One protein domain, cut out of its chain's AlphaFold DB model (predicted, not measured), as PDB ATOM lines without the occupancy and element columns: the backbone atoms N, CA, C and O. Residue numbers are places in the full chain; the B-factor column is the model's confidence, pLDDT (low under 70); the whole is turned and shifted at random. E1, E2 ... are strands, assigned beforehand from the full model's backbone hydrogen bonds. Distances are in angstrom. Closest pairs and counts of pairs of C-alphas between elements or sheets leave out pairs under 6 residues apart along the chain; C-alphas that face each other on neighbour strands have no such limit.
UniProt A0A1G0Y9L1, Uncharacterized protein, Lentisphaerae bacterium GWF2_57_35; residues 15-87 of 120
ATOM      1  N   HIS A  15      35.442 -25.413  21.950       95.06
ATOM      2  CA  HIS A  15      34.976 -26.127  20.770       95.06
ATOM      3  C   HIS A  15      35.634 -25.588  19.500       95.06
ATOM      4  O   HIS A  15      35.973 -24.407  19.394       95.06
ATOM      5  N   GLY A  16      35.799 -26.474  18.532       92.00
ATOM      6  CA  GLY A  16      36.267 -26.176  17.193       92.00
ATOM      7  C   GLY A  16      35.809 -27.251  16.220       92.00
ATOM      8  O   GLY A  16      35.105 -28.197  16.574       92.00
ATOM      9  N   TRP A  17      36.236 -27.102  14.976       92.06
ATOM     10  CA  TRP A  17      35.933 -28.055  13.923       92.06
ATOM     11  C   TRP A  17      37.182 -28.851  13.589       92.06
ATOM     12  O   TRP A  17      38.251 -28.290  13.351       92.06
ATOM     13  N   PHE A  18      37.036 -30.168  13.567       91.06
ATOM     14  CA  PHE A  18      38.007 -31.036  12.930       91.06
ATOM     15  C   PHE A  18      37.949 -30.815  11.422       91.06
ATOM     16  O   PHE A  18      36.852 -30.705  10.862       91.06
ATOM     17  N   LYS A  19      39.114 -30.748  10.774       89.81
ATOM     18  CA  LYS A  19      39.208 -30.298   9.380       89.81
ATOM     19  C   LYS A  19      38.542 -31.239   8.374       89.81
ATOM     20  O   LYS A  19      38.172 -30.790   7.296       89.81
ATOM     21  N   TRP A  20      38.374 -32.510   8.736       92.75
ATOM     22  CA  TRP A  20      37.694 -33.501   7.910       92.75
ATOM     23  C   TRP A  20      36.275 -33.799   8.419       92.75
ATOM     24  O   TRP A  20      36.016 -33.781   9.638       92.75
ATOM     25  N   PRO A  21      35.320 -34.049   7.504       91.38
ATOM     26  CA  PRO A  21      34.080 -34.717   7.859       91.38
ATOM     27  C   PRO A  21      34.376 -36.176   8.224       91.38
ATOM     28  O   PRO A  21      35.468 -36.678   7.986       91.38
ATOM     29  N   GLY A  22      33.401 -36.836   8.828       92.50
ATOM     30  CA  GLY A  22      33.509 -38.256   9.107       92.50
ATOM     31  C   GLY A  22      32.596 -38.690  10.235       92.50
ATOM     32  O   GLY A  22      31.816 -37.893  10.774       92.50
ATOM     33  N   VAL A  23      32.690 -39.966  10.573       91.38
ATOM     34  CA  VAL A  23      31.854 -40.618  11.578       91.38
ATOM     35  C   VAL A  23      32.692 -41.399  12.574       91.38
ATOM     36  O   VAL A  23      33.767 -41.870  12.224       91.38
ATOM     37  N   MET A  24      32.164 -41.507  13.798       92.12
ATOM     38  CA  MET A  24      32.756 -42.249  14.917       92.12
ATOM     39  C   MET A  24      34.282 -42.078  15.014       92.12
ATOM     40  O   MET A  24      34.998 -43.062  14.919       92.12
ATOM     41  N   PRO A  25      34.792 -40.841  15.170       94.94
ATOM     42  CA  PRO A  25      36.228 -40.662  15.262       94.94
ATOM     43  C   PRO A  25      36.777 -41.297  16.544       94.94
ATOM     44  O   PRO A  25      36.320 -40.949  17.640       94.94
ATOM     45  N   GLY A  26      37.757 -42.186  16.413       95.75
ATOM     46  CA  GLY A  26      38.557 -42.701  17.522       95.75
ATOM     47  C   GLY A  26      39.889 -41.962  17.652       95.75
ATOM     48  O   GLY A  26      40.393 -41.358  16.708       95.75
ATOM     49  N   LEU A  27      40.461 -41.951  18.858       96.38
ATOM     50  CA  LEU A  27      41.767 -41.347  19.135       96.38
ATOM     51  C   LEU A  27      42.644 -42.320  19.914       96.38
ATOM     52  O   LEU A  27      42.247 -42.818  20.966       96.38
ATOM     53  N   VAL A  28      43.878 -42.499  19.451       97.38
ATOM     54  CA  VAL A  28      44.915 -43.278  20.135       97.38
ATOM     55  C   VAL A  28      46.184 -42.445  20.189       97.38
ATOM     56  O   VAL A  28      46.636 -41.904  19.179       97.38
ATOM     57  N   GLN A  29      46.777 -42.345  21.376       97.25
ATOM     58  CA  GLN A  29      48.122 -41.811  21.538       97.25
ATOM     59  C   GLN A  29      49.120 -42.967  21.543       97.25
ATOM     60  O   GLN A  29      49.090 -43.810  22.436       97.25
ATOM     61  N   LEU A  30      50.005 -42.989  20.549       97.56
ATOM     62  CA  LEU A  30      51.076 -43.975  20.438       97.56
ATOM     63  C   LEU A  30      52.194 -43.699  21.450       97.56
ATOM     64  O   LEU A  30      52.384 -42.562  21.896       97.56
ATOM     65  N   LYS A  31      53.028 -44.707  21.732       96.50
ATOM     66  CA  LYS A  31      54.193 -44.569  22.628       96.50
ATOM     67  C   LYS A  31      55.216 -43.514  22.194       96.50
ATOM     68  O   LYS A  31      55.892 -42.957  23.054       96.50
ATOM     69  N   ASN A  32      55.334 -43.199  20.902       95.56
ATOM     70  CA  ASN A  32      56.175 -42.088  20.412       95.56
ATOM     71  C   ASN A  32      55.530 -40.692  20.566       95.56
ATOM     72  O   ASN A  32      56.074 -39.693  20.084       95.56
ATOM     73  N   GLY A  33      54.361 -40.611  21.202       96.19
ATOM     74  CA  GLY A  33      53.634 -39.372  21.455       96.19
ATOM     75  C   GLY A  33      52.827 -38.844  20.267       96.19
ATOM     76  O   GLY A  33      52.195 -37.799  20.413       96.19
ATOM     77  N   THR A  34      52.825 -39.521  19.115       97.38
ATOM     78  CA  THR A  34      51.914 -39.196  18.009       97.38
ATOM     79  C   THR A  34      50.487 -39.569  18.396       97.38
ATOM     80  O   THR A  34      50.235 -40.674  18.872       97.38
ATOM     81  N   ILE A  35      49.548 -38.657  18.163       97.12
ATOM     82  CA  ILE A  35      48.114 -38.931  18.253       97.12
ATOM     83  C   ILE A  35      47.618 -39.292  16.855       97.12
ATOM     84  O   ILE A  35      47.847 -38.545  15.900       97.12
ATOM     85  N   VAL A  36      46.932 -40.422  16.751       97.88
ATOM     86  CA  VAL A  36      46.227 -40.859  15.547       97.88
ATOM     87  C   VAL A  36      44.734 -40.664  15.779       97.88
ATOM     88  O   VAL A  36      44.250 -40.911  16.883       97.88
ATOM     89  N   CYS A  37      44.032 -40.183  14.759       97.31
ATOM     90  CA  CYS A  37      42.579 -40.076  14.710       97.31
ATOM     91  C   CYS A  37      42.073 -40.915  13.545       97.31
ATOM     92  O   CYS A  37      42.415 -40.592  12.407       97.31
ATOM     93  N   ASP A  38      41.302 -41.960  13.805       97.25
ATOM     94  CA  ASP A  38      40.575 -42.672  12.759       97.25
ATOM     95  C   ASP A  38      39.226 -41.995  12.505       97.25
ATOM     96  O   ASP A  38      38.689 -41.306  13.373       97.25
ATOM     97  N   PHE A  39      38.720 -42.109  11.283       96.31
ATOM     98  CA  PHE A  39      37.371 -41.689  10.918       96.31
ATOM     99  C   PHE A  39      36.990 -42.274   9.559       96.31
ATOM    100  O   PHE A  39      37.823 -42.394   8.659       96.31
ATOM    101  N   GLY A  40      35.712 -42.598   9.381       94.19
ATOM    102  CA  GLY A  40      35.188 -43.039   8.088       94.19
ATOM    103  C   GLY A  40      34.215 -42.056   7.443       94.19
ATOM    104  O   GLY A  40      33.768 -41.095   8.068       94.19
ATOM    105  N   ARG A  41      33.834 -42.367   6.200       91.69
ATOM    106  CA  ARG A  41      32.891 -41.665   5.308       91.69
ATOM    107  C   ARG A  41      33.352 -40.264   4.849       91.69
ATOM    108  O   ARG A  41      33.173 -39.296   5.593       91.69
ATOM    109  N   PRO A  42      33.803 -40.115   3.584       90.94
ATOM    110  CA  PRO A  42      34.008 -41.159   2.563       90.94
ATOM    111  C   PRO A  42      35.289 -41.981   2.819       90.94
ATOM    112  O   PRO A  42      36.300 -41.424   3.235       90.94
ATOM    113  N   GLY A  43      35.250 -43.296   2.565       92.69
ATOM    114  CA  GLY A  43      36.369 -44.212   2.847       92.69
ATOM    115  C   GLY A  43      36.618 -44.447   4.343       92.69
ATOM    116  O   GLY A  43      35.793 -44.063   5.171       92.69
ATOM    117  N   ASN A  44      37.756 -45.064   4.671       95.81
ATOM    118  CA  ASN A  44      38.287 -45.206   6.034       95.81
ATOM    119  C   ASN A  44      39.652 -44.531   6.094       95.81
ATOM    120  O   ASN A  44      40.544 -44.889   5.322       95.81
ATOM    121  N   ASN A  45      39.817 -43.561   6.987       96.62
ATOM    122  CA  ASN A  45      40.943 -42.638   6.955       96.62
ATOM    123  C   ASN A  45      41.570 -42.455   8.334       96.62
ATOM    124  O   ASN A  45      40.931 -42.658   9.365       96.62
ATOM    125  N   LEU A  46      42.830 -42.026   8.326       97.44
ATOM    126  CA  LEU A  46      43.588 -41.641   9.505       97.44
ATOM    127  C   LEU A  46      44.102 -40.206   9.368       97.44
ATOM    128  O   LEU A  46      44.579 -39.782   8.313       97.44
ATOM    129  N   GLY A  47      44.079 -39.479  10.478       96.69
ATOM    130  CA  GLY A  47      44.766 -38.212  10.673       96.69
ATOM    131  C   GLY A  47      45.838 -38.343  11.747       96.69
ATOM    132  O   GLY A  47      45.635 -39.008  12.757       96.69
ATOM    133  N   PHE A  48      46.968 -37.661  11.562       97.12
ATOM    134  CA  PHE A  48      48.091 -37.708  12.500       97.12
ATOM    135  C   PHE A  48      48.389 -36.326  13.069       97.12
ATOM    136  O   PHE A  48      48.437 -35.333  12.334       97.12
ATOM    137  N   SER A  49      48.638 -36.274  14.375       96.19
ATOM    138  CA  SER A  49      49.075 -35.081  15.092       96.19
ATOM    139  C   SER A  49      50.313 -35.381  15.932       96.19
ATOM    140  O   SER A  49      50.375 -36.378  16.649       96.19
ATOM    141  N   VAL A  50      51.301 -34.489  15.865       96.62
ATOM    142  CA  VAL A  50      52.571 -34.582  16.614       96.62
ATOM    143  C   VAL A  50      52.700 -33.504  17.698       96.62
ATOM    144  O   VAL A  50      53.718 -33.428  18.389       96.62
ATOM    145  N   ASP A  51      51.670 -32.672  17.866       94.94
ATOM    146  CA  ASP A  51      51.650 -31.497  18.743       94.94
ATOM    147  C   ASP A  51      50.474 -31.512  19.738       94.94
ATOM    148  O   ASP A  51      49.959 -30.463  20.137       94.94
ATOM    149  N   ASN A  52      50.088 -32.715  20.178       92.88
ATOM    150  CA  ASN A  52      48.973 -32.974  21.094       92.88
ATOM    151  C   ASN A  52      47.611 -32.507  20.545       92.88
ATOM    152  O   ASN A  52      46.822 -31.888  21.261       92.88
ATOM    153  N   GLY A  53      47.340 -32.780  19.266       93.00
ATOM    154  CA  GLY A  53      46.045 -32.523  18.631       93.00
ATOM    155  C   GLY A  53      45.802 -31.062  18.248       93.00
ATOM    156  O   GLY A  53      44.667 -30.710  17.917       93.00
ATOM    157  N   ARG A  54      46.828 -30.197  18.300       91.88
ATOM    158  CA  ARG A  54      46.704 -28.772  17.940       91.88
ATOM    159  C   ARG A  54      46.672 -28.582  16.428       91.88
ATOM    160  O   ARG A  54      45.928 -27.729  15.948       91.88
ATOM    161  N   SER A  55      47.440 -29.379  15.695       93.69
ATOM    162  CA  SER A  55      47.429 -29.441  14.238       93.69
ATOM    163  C   SER A  55      47.419 -30.887  13.741       93.69
ATOM    164  O   SER A  55      47.791 -31.821  14.455       93.69
ATOM    165  N   TRP A  56      46.941 -31.061  12.507       94.81
ATOM    166  CA  TRP A  56      46.718 -32.362  11.879       94.81
ATOM    167  C   TRP A  56      47.312 -32.366  10.472       94.81
ATOM    168  O   TRP A  56      46.980 -31.492   9.659       94.81
ATOM    169  N   GLY A  57      48.169 -33.354  10.195       93.44
ATOM    170  CA  GLY A  57      48.849 -33.555   8.912       93.44
ATOM    171  C   GLY A  57      47.904 -33.948   7.773       93.44
ATOM    172  O   GLY A  57      46.701 -33.722   7.850       93.44
ATOM    173  N   HIS A  58      48.422 -34.509   6.683       92.81
ATOM    174  CA  HIS A  58      47.574 -35.001   5.590       92.81
ATOM    175  C   HIS A  58      46.753 -36.231   6.001       92.81
ATOM    176  O   HIS A  58      47.072 -36.907   6.978       92.81
ATOM    177  N   GLU A  59      45.672 -36.466   5.263       93.44
ATOM    178  CA  GLU A  59      44.799 -37.624   5.435       93.44
ATOM    179  C   GLU A  59      45.501 -38.841   4.854       93.44
ATOM    180  O   GLU A  59      46.104 -38.748   3.783       93.44
ATOM    181  N   VAL A  60      45.425 -39.968   5.553       95.50
ATOM    182  CA  VAL A  60      45.895 -41.255   5.047       95.50
ATOM    183  C   VAL A  60      44.693 -42.168   4.896       95.50
ATOM    184  O   VAL A  60      44.115 -42.606   5.887       95.50
ATOM    185  N   THR A  61      44.323 -42.453   3.654       95.56
ATOM    186  CA  THR A  61      43.218 -43.354   3.329       95.56
ATOM    187  C   THR A  61      43.677 -44.806   3.421       95.56
ATOM    188  O   THR A  61      44.615 -45.214   2.738       95.56
ATOM    189  N   ILE A  62      43.013 -45.577   4.278       95.00
ATOM    190  CA  ILE A  62      43.239 -47.013   4.491       95.00
ATOM    191  C   ILE A  62      42.335 -47.839   3.581       95.00
ATOM    192  O   ILE A  62      42.790 -48.810   2.986       95.00
ATOM    193  N   ASN A  63      41.072 -47.430   3.460       92.12
ATOM    194  CA  ASN A  63      40.115 -48.005   2.524       92.12
ATOM    195  C   ASN A  63      39.551 -46.876   1.653       92.12
ATOM    196  O   ASN A  63      38.953 -45.944   2.206       92.12
ATOM    197  N   PRO A  64      39.765 -46.907   0.330       91.00
ATOM    198  CA  PRO A  64      39.311 -45.849  -0.551       91.00
ATOM    199  C   PRO A  64      37.777 -45.840  -0.656       91.00
ATOM    200  O   PRO A  64      37.114 -46.831  -0.353       91.00
ATOM    201  N   PRO A  65      37.180 -44.697  -1.027       88.69
ATOM    202  CA  PRO A  65      35.731 -44.513  -0.978       88.69
ATOM    203  C   PRO A  65      34.949 -45.309  -2.030       88.69
ATOM    204  O   PRO A  65      33.730 -45.414  -1.916       88.69
ATOM    205  N   ASP A  66      35.626 -45.831  -3.050       87.94
ATOM    206  CA  ASP A  66      35.082 -46.743  -4.057       87.94
ATOM    207  C   ASP A  66      34.975 -48.191  -3.557       87.94
ATOM    208  O   ASP A  66      34.205 -48.964  -4.125       87.94
ATOM    209  N   ILE A  67      35.660 -48.548  -2.464       85.75
ATOM    210  CA  ILE A  67      35.447 -49.813  -1.756       85.75
ATOM    211  C   ILE A  67      34.418 -49.587  -0.650       85.75
ATOM    212  O   ILE A  67      34.649 -48.852   0.316       85.75
ATOM    213  N   TYR A  68      33.262 -50.237  -0.784       86.44
ATOM    214  CA  TYR A  68      32.152 -50.043   0.139       86.44
ATOM    215  C   TYR A  68      32.508 -50.547   1.548       86.44
ATOM    216  O   TYR A  68      33.026 -51.645   1.726       86.44
ATOM    217  N   SER A  69      32.229 -49.723   2.556       89.94
ATOM    218  CA  SER A  69      32.471 -49.968   3.982       89.94
ATOM    219  C   SER A  69      31.407 -49.221   4.782       89.94
ATOM    220  O   SER A  69      30.918 -48.175   4.341       89.94
ATOM    221  N   THR A  70      31.054 -49.704   5.975       91.31
ATOM    222  CA  THR A  70      30.161 -48.957   6.872       91.31
ATOM    223  C   THR A  70      30.788 -47.653   7.381       91.31
ATOM    224  O   THR A  70      30.062 -46.754   7.828       91.31
ATOM    225  N   GLY A  71      32.115 -47.509   7.274       92.00
ATOM    226  CA  GLY A  71      32.857 -46.336   7.733       92.00
ATOM    227  C   GLY A  71      33.165 -46.351   9.229       92.00
ATOM    228  O   GLY A  71      33.499 -45.306   9.786       92.00
ATOM    229  N   TYR A  72      32.982 -47.494   9.890       94.25
ATOM    230  CA  TYR A  72      33.331 -47.686  11.292       94.25
ATOM    231  C   TYR A  72      34.723 -48.303  11.362       94.25
ATOM    232  O   TYR A  72      34.957 -49.409  10.879       94.25
ATOM    233  N   VAL A  73      35.644 -47.542  11.939       95.00
ATOM    234  CA  VAL A  73      37.055 -47.892  12.056       95.00
ATOM    235  C   VAL A  73      37.380 -47.997  13.539       95.00
ATOM    236  O   VAL A  73      36.803 -47.284  14.356       95.00
ATOM    237  N   ASP A  74      38.270 -48.917  13.887       96.38
ATOM    238  CA  ASP A  74      38.880 -48.965  15.211       96.38
ATOM    239  C   ASP A  74      40.381 -49.219  15.070       96.38
ATOM    240  O   ASP A  74      40.855 -49.749  14.054       96.38
ATOM    241  N   MET A  75      41.153 -48.816  16.071       97.38
ATOM    242  CA  MET A  75      42.605 -48.893  16.012       97.38
ATOM    243  C   MET A  75      43.251 -49.114  17.380       97.38
ATOM    244  O   MET A  75      42.781 -48.634  18.406       97.38
ATOM    245  N   MET A  76      44.383 -49.820  17.395       97.88
ATOM    246  CA  MET A  76      45.125 -50.119  18.623       97.88
ATOM    247  C   MET A  76      46.629 -50.220  18.370       97.88
ATOM    248  O   MET A  76      47.071 -50.840  17.401       97.88
ATOM    249  N   GLU A  77      47.444 -49.649  19.262       98.25
ATOM    250  CA  GLU A  77      48.896 -49.859  19.245       98.25
ATOM    251  C   GLU A  77      49.217 -51.263  19.783       98.25
ATOM    252  O   GLU A  77      49.122 -51.525  20.982       98.25
ATOM    253  N   VAL A  78      49.596 -52.183  18.893       98.25
ATOM    254  CA  VAL A  78      49.849 -53.599  19.231       98.25
ATOM    255  C   VAL A  78      51.286 -53.860  19.688       98.25
ATOM    256  O   VAL A  78      51.566 -54.829  20.390       98.25
ATOM    257  N   SER A  79      52.212 -52.986  19.307       97.94
ATOM    258  CA  SER A  79      53.593 -52.937  19.789       97.94
ATOM    259  C   SER A  79      54.112 -51.508  19.620       97.94
ATOM    260  O   SER A  79      53.493 -50.757  18.868       97.94
ATOM    261  N   PRO A  80      55.225 -51.097  20.263       96.25
ATOM    262  CA  PRO A  80      55.712 -49.724  20.149       96.25
ATOM    263  C   PRO A  80      55.788 -49.261  18.691       96.25
ATOM    264  O   PRO A  80      56.511 -49.855  17.893       96.25
ATOM    265  N   ASN A  81      55.045 -48.202  18.372       95.69
ATOM    266  CA  ASN A  81      54.936 -47.574  17.056       95.69
ATOM    267  C   ASN A  81      54.261 -48.415  15.963       95.69
ATOM    268  O   ASN A  81      54.323 -48.026  14.799       95.69
ATOM    269  N   ARG A  82      53.609 -49.530  16.308       97.94
ATOM    270  CA  ARG A  82      52.879 -50.378  15.361       97.94
ATOM    271  C   ARG A  82      51.392 -50.345  15.667       97.94
ATOM    272  O   ARG A  82      50.946 -50.865  16.692       97.94
ATOM    273  N   LEU A  83      50.638 -49.744  14.761       98.19
ATOM    274  CA  LEU A  83      49.192 -49.599  14.845       98.19
ATOM    275  C   LEU A  83      48.517 -50.728  14.063       98.19
ATOM    276  O   LEU A  83      48.874 -50.975  12.914       98.19
ATOM    277  N   LEU A  84      47.548 -51.402  14.670       98.44
ATOM    278  CA  LEU A  84      46.555 -52.212  13.970       98.44
ATOM    279  C   LEU A  84      45.329 -51.336  13.723       98.44
ATOM    280  O   LEU A  84      44.833 -50.725  14.666       98.44
ATOM    281  N   VAL A  85      44.847 -51.299  12.486       97.94
ATOM    282  CA  VAL A  85      43.598 -50.634  12.094       97.94
ATOM    283  C   VAL A  85      42.648 -51.687  11.559       97.94
ATOM    284  O   VAL A  85      43.037 -52.479  10.699       97.94
ATOM    285  N   VAL A  86      41.423 -51.692  12.071       97.19
ATOM    286  CA  VAL A  86      40.386 -52.666  11.740       97.19
ATOM    287  C   VAL A  86      39.161 -51.941  11.200       97.19
ATOM    288  O   VAL A  86      38.765 -50.904  11.728       97.19
ATOM    289  N   TYR A  87      38.576 -52.476  10.135       94.94
ATOM    290  CA  TYR A  87      37.373 -51.941   9.503       94.94
ATOM    291  C   TYR A  87      36.642 -53.047   8.742       94.94
ATOM    292  O   TYR A  87      37.232 -54.073   8.404       94.94
TER     293      TYR A  87
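Overview. This is residues 15 to 87 of the 120 residues of an uncharacterized protein of Lentisphaerae bacterium GWF2_57_35 (UniProt A0A1G0Y9L1). A small two-layer sandwich: a twisted sheet of four strands, E2, E3, E4 and E5, has the two-stranded hairpin E6 and E7 over part of one face, chiefly at E2 and E3. The lone strand E1 lies far off on the other side of the larger sheet from that hairpin. The printed part has 73 residues with no named helix and seven named strands, E1 to E7 in order along the chain, and its class is all strand. Both sheets are antiparallel, the larger in the order E2, E3, E4, E5. The whole is compact, with a radius of gyration of the C-alphas of 11.9 A and spans of 32 by 31 by 18 A.

Along the chain. Find C-alpha 23 at (31.854, -40.618, 11.578); from there E2, residues 23 to 29, runs 19.1 A. E3, residues 35 to 40, comes back over 16.9 A, and E4, residues 44 to 49, runs 17.3 A. E5, residues 60 to 63, is 9.2 A long. Look next at E6, residues 73 to 79, 18.9 A long, and at E7, residues 82 to 87, 16.6 A long, ending at C-alpha 87 at (37.373, -51.941, 9.503). E1, residues 15 to 17, begins at C-alpha 15 at (34.976, -26.127, 20.770).

Arrangement. Begin with E2 to E5, a meander, each strand the antiparallel neighbour of the one before; E2 and E5 are its edge strands. In the hairpin E2 and E3, N 28 and O 36 are within hydrogen-bond range at 3.0 A. In the hairpin E3 and E4, look at N 37 and O 47, 2.8 A. In the hairpin E4 and E5, find N 46 and O 60, 2.8 A. The sheet is twisted, its C-alphas lying up to 4.2 A off the best plane. E6 and E7 form a further hairpin, with N 76 and O 84 at 2.9 A. The two sheets make a sandwich, two sheets face to face, with best planes 14 degrees apart and strands at 27 degrees. The closest C-alphas of E2 and E6 are those of Gly 26 and Asp 74, 6.7 A apart; those of E3 and E6 are Phe 39 and Val 73, 6.3 A. E1 is apart from E2 to E7 and pairs with no named strand.

Size, cuts and confidence. The C-alphas farthest apart, those of Lys 31 and Asp 66, are 32.9 A from each other. The printed part has no cut and no long link; the chain changes sheets at the short link from E5 to E6. The mean pLDDT of the printed part is 94.5, and no printed residue is under 70.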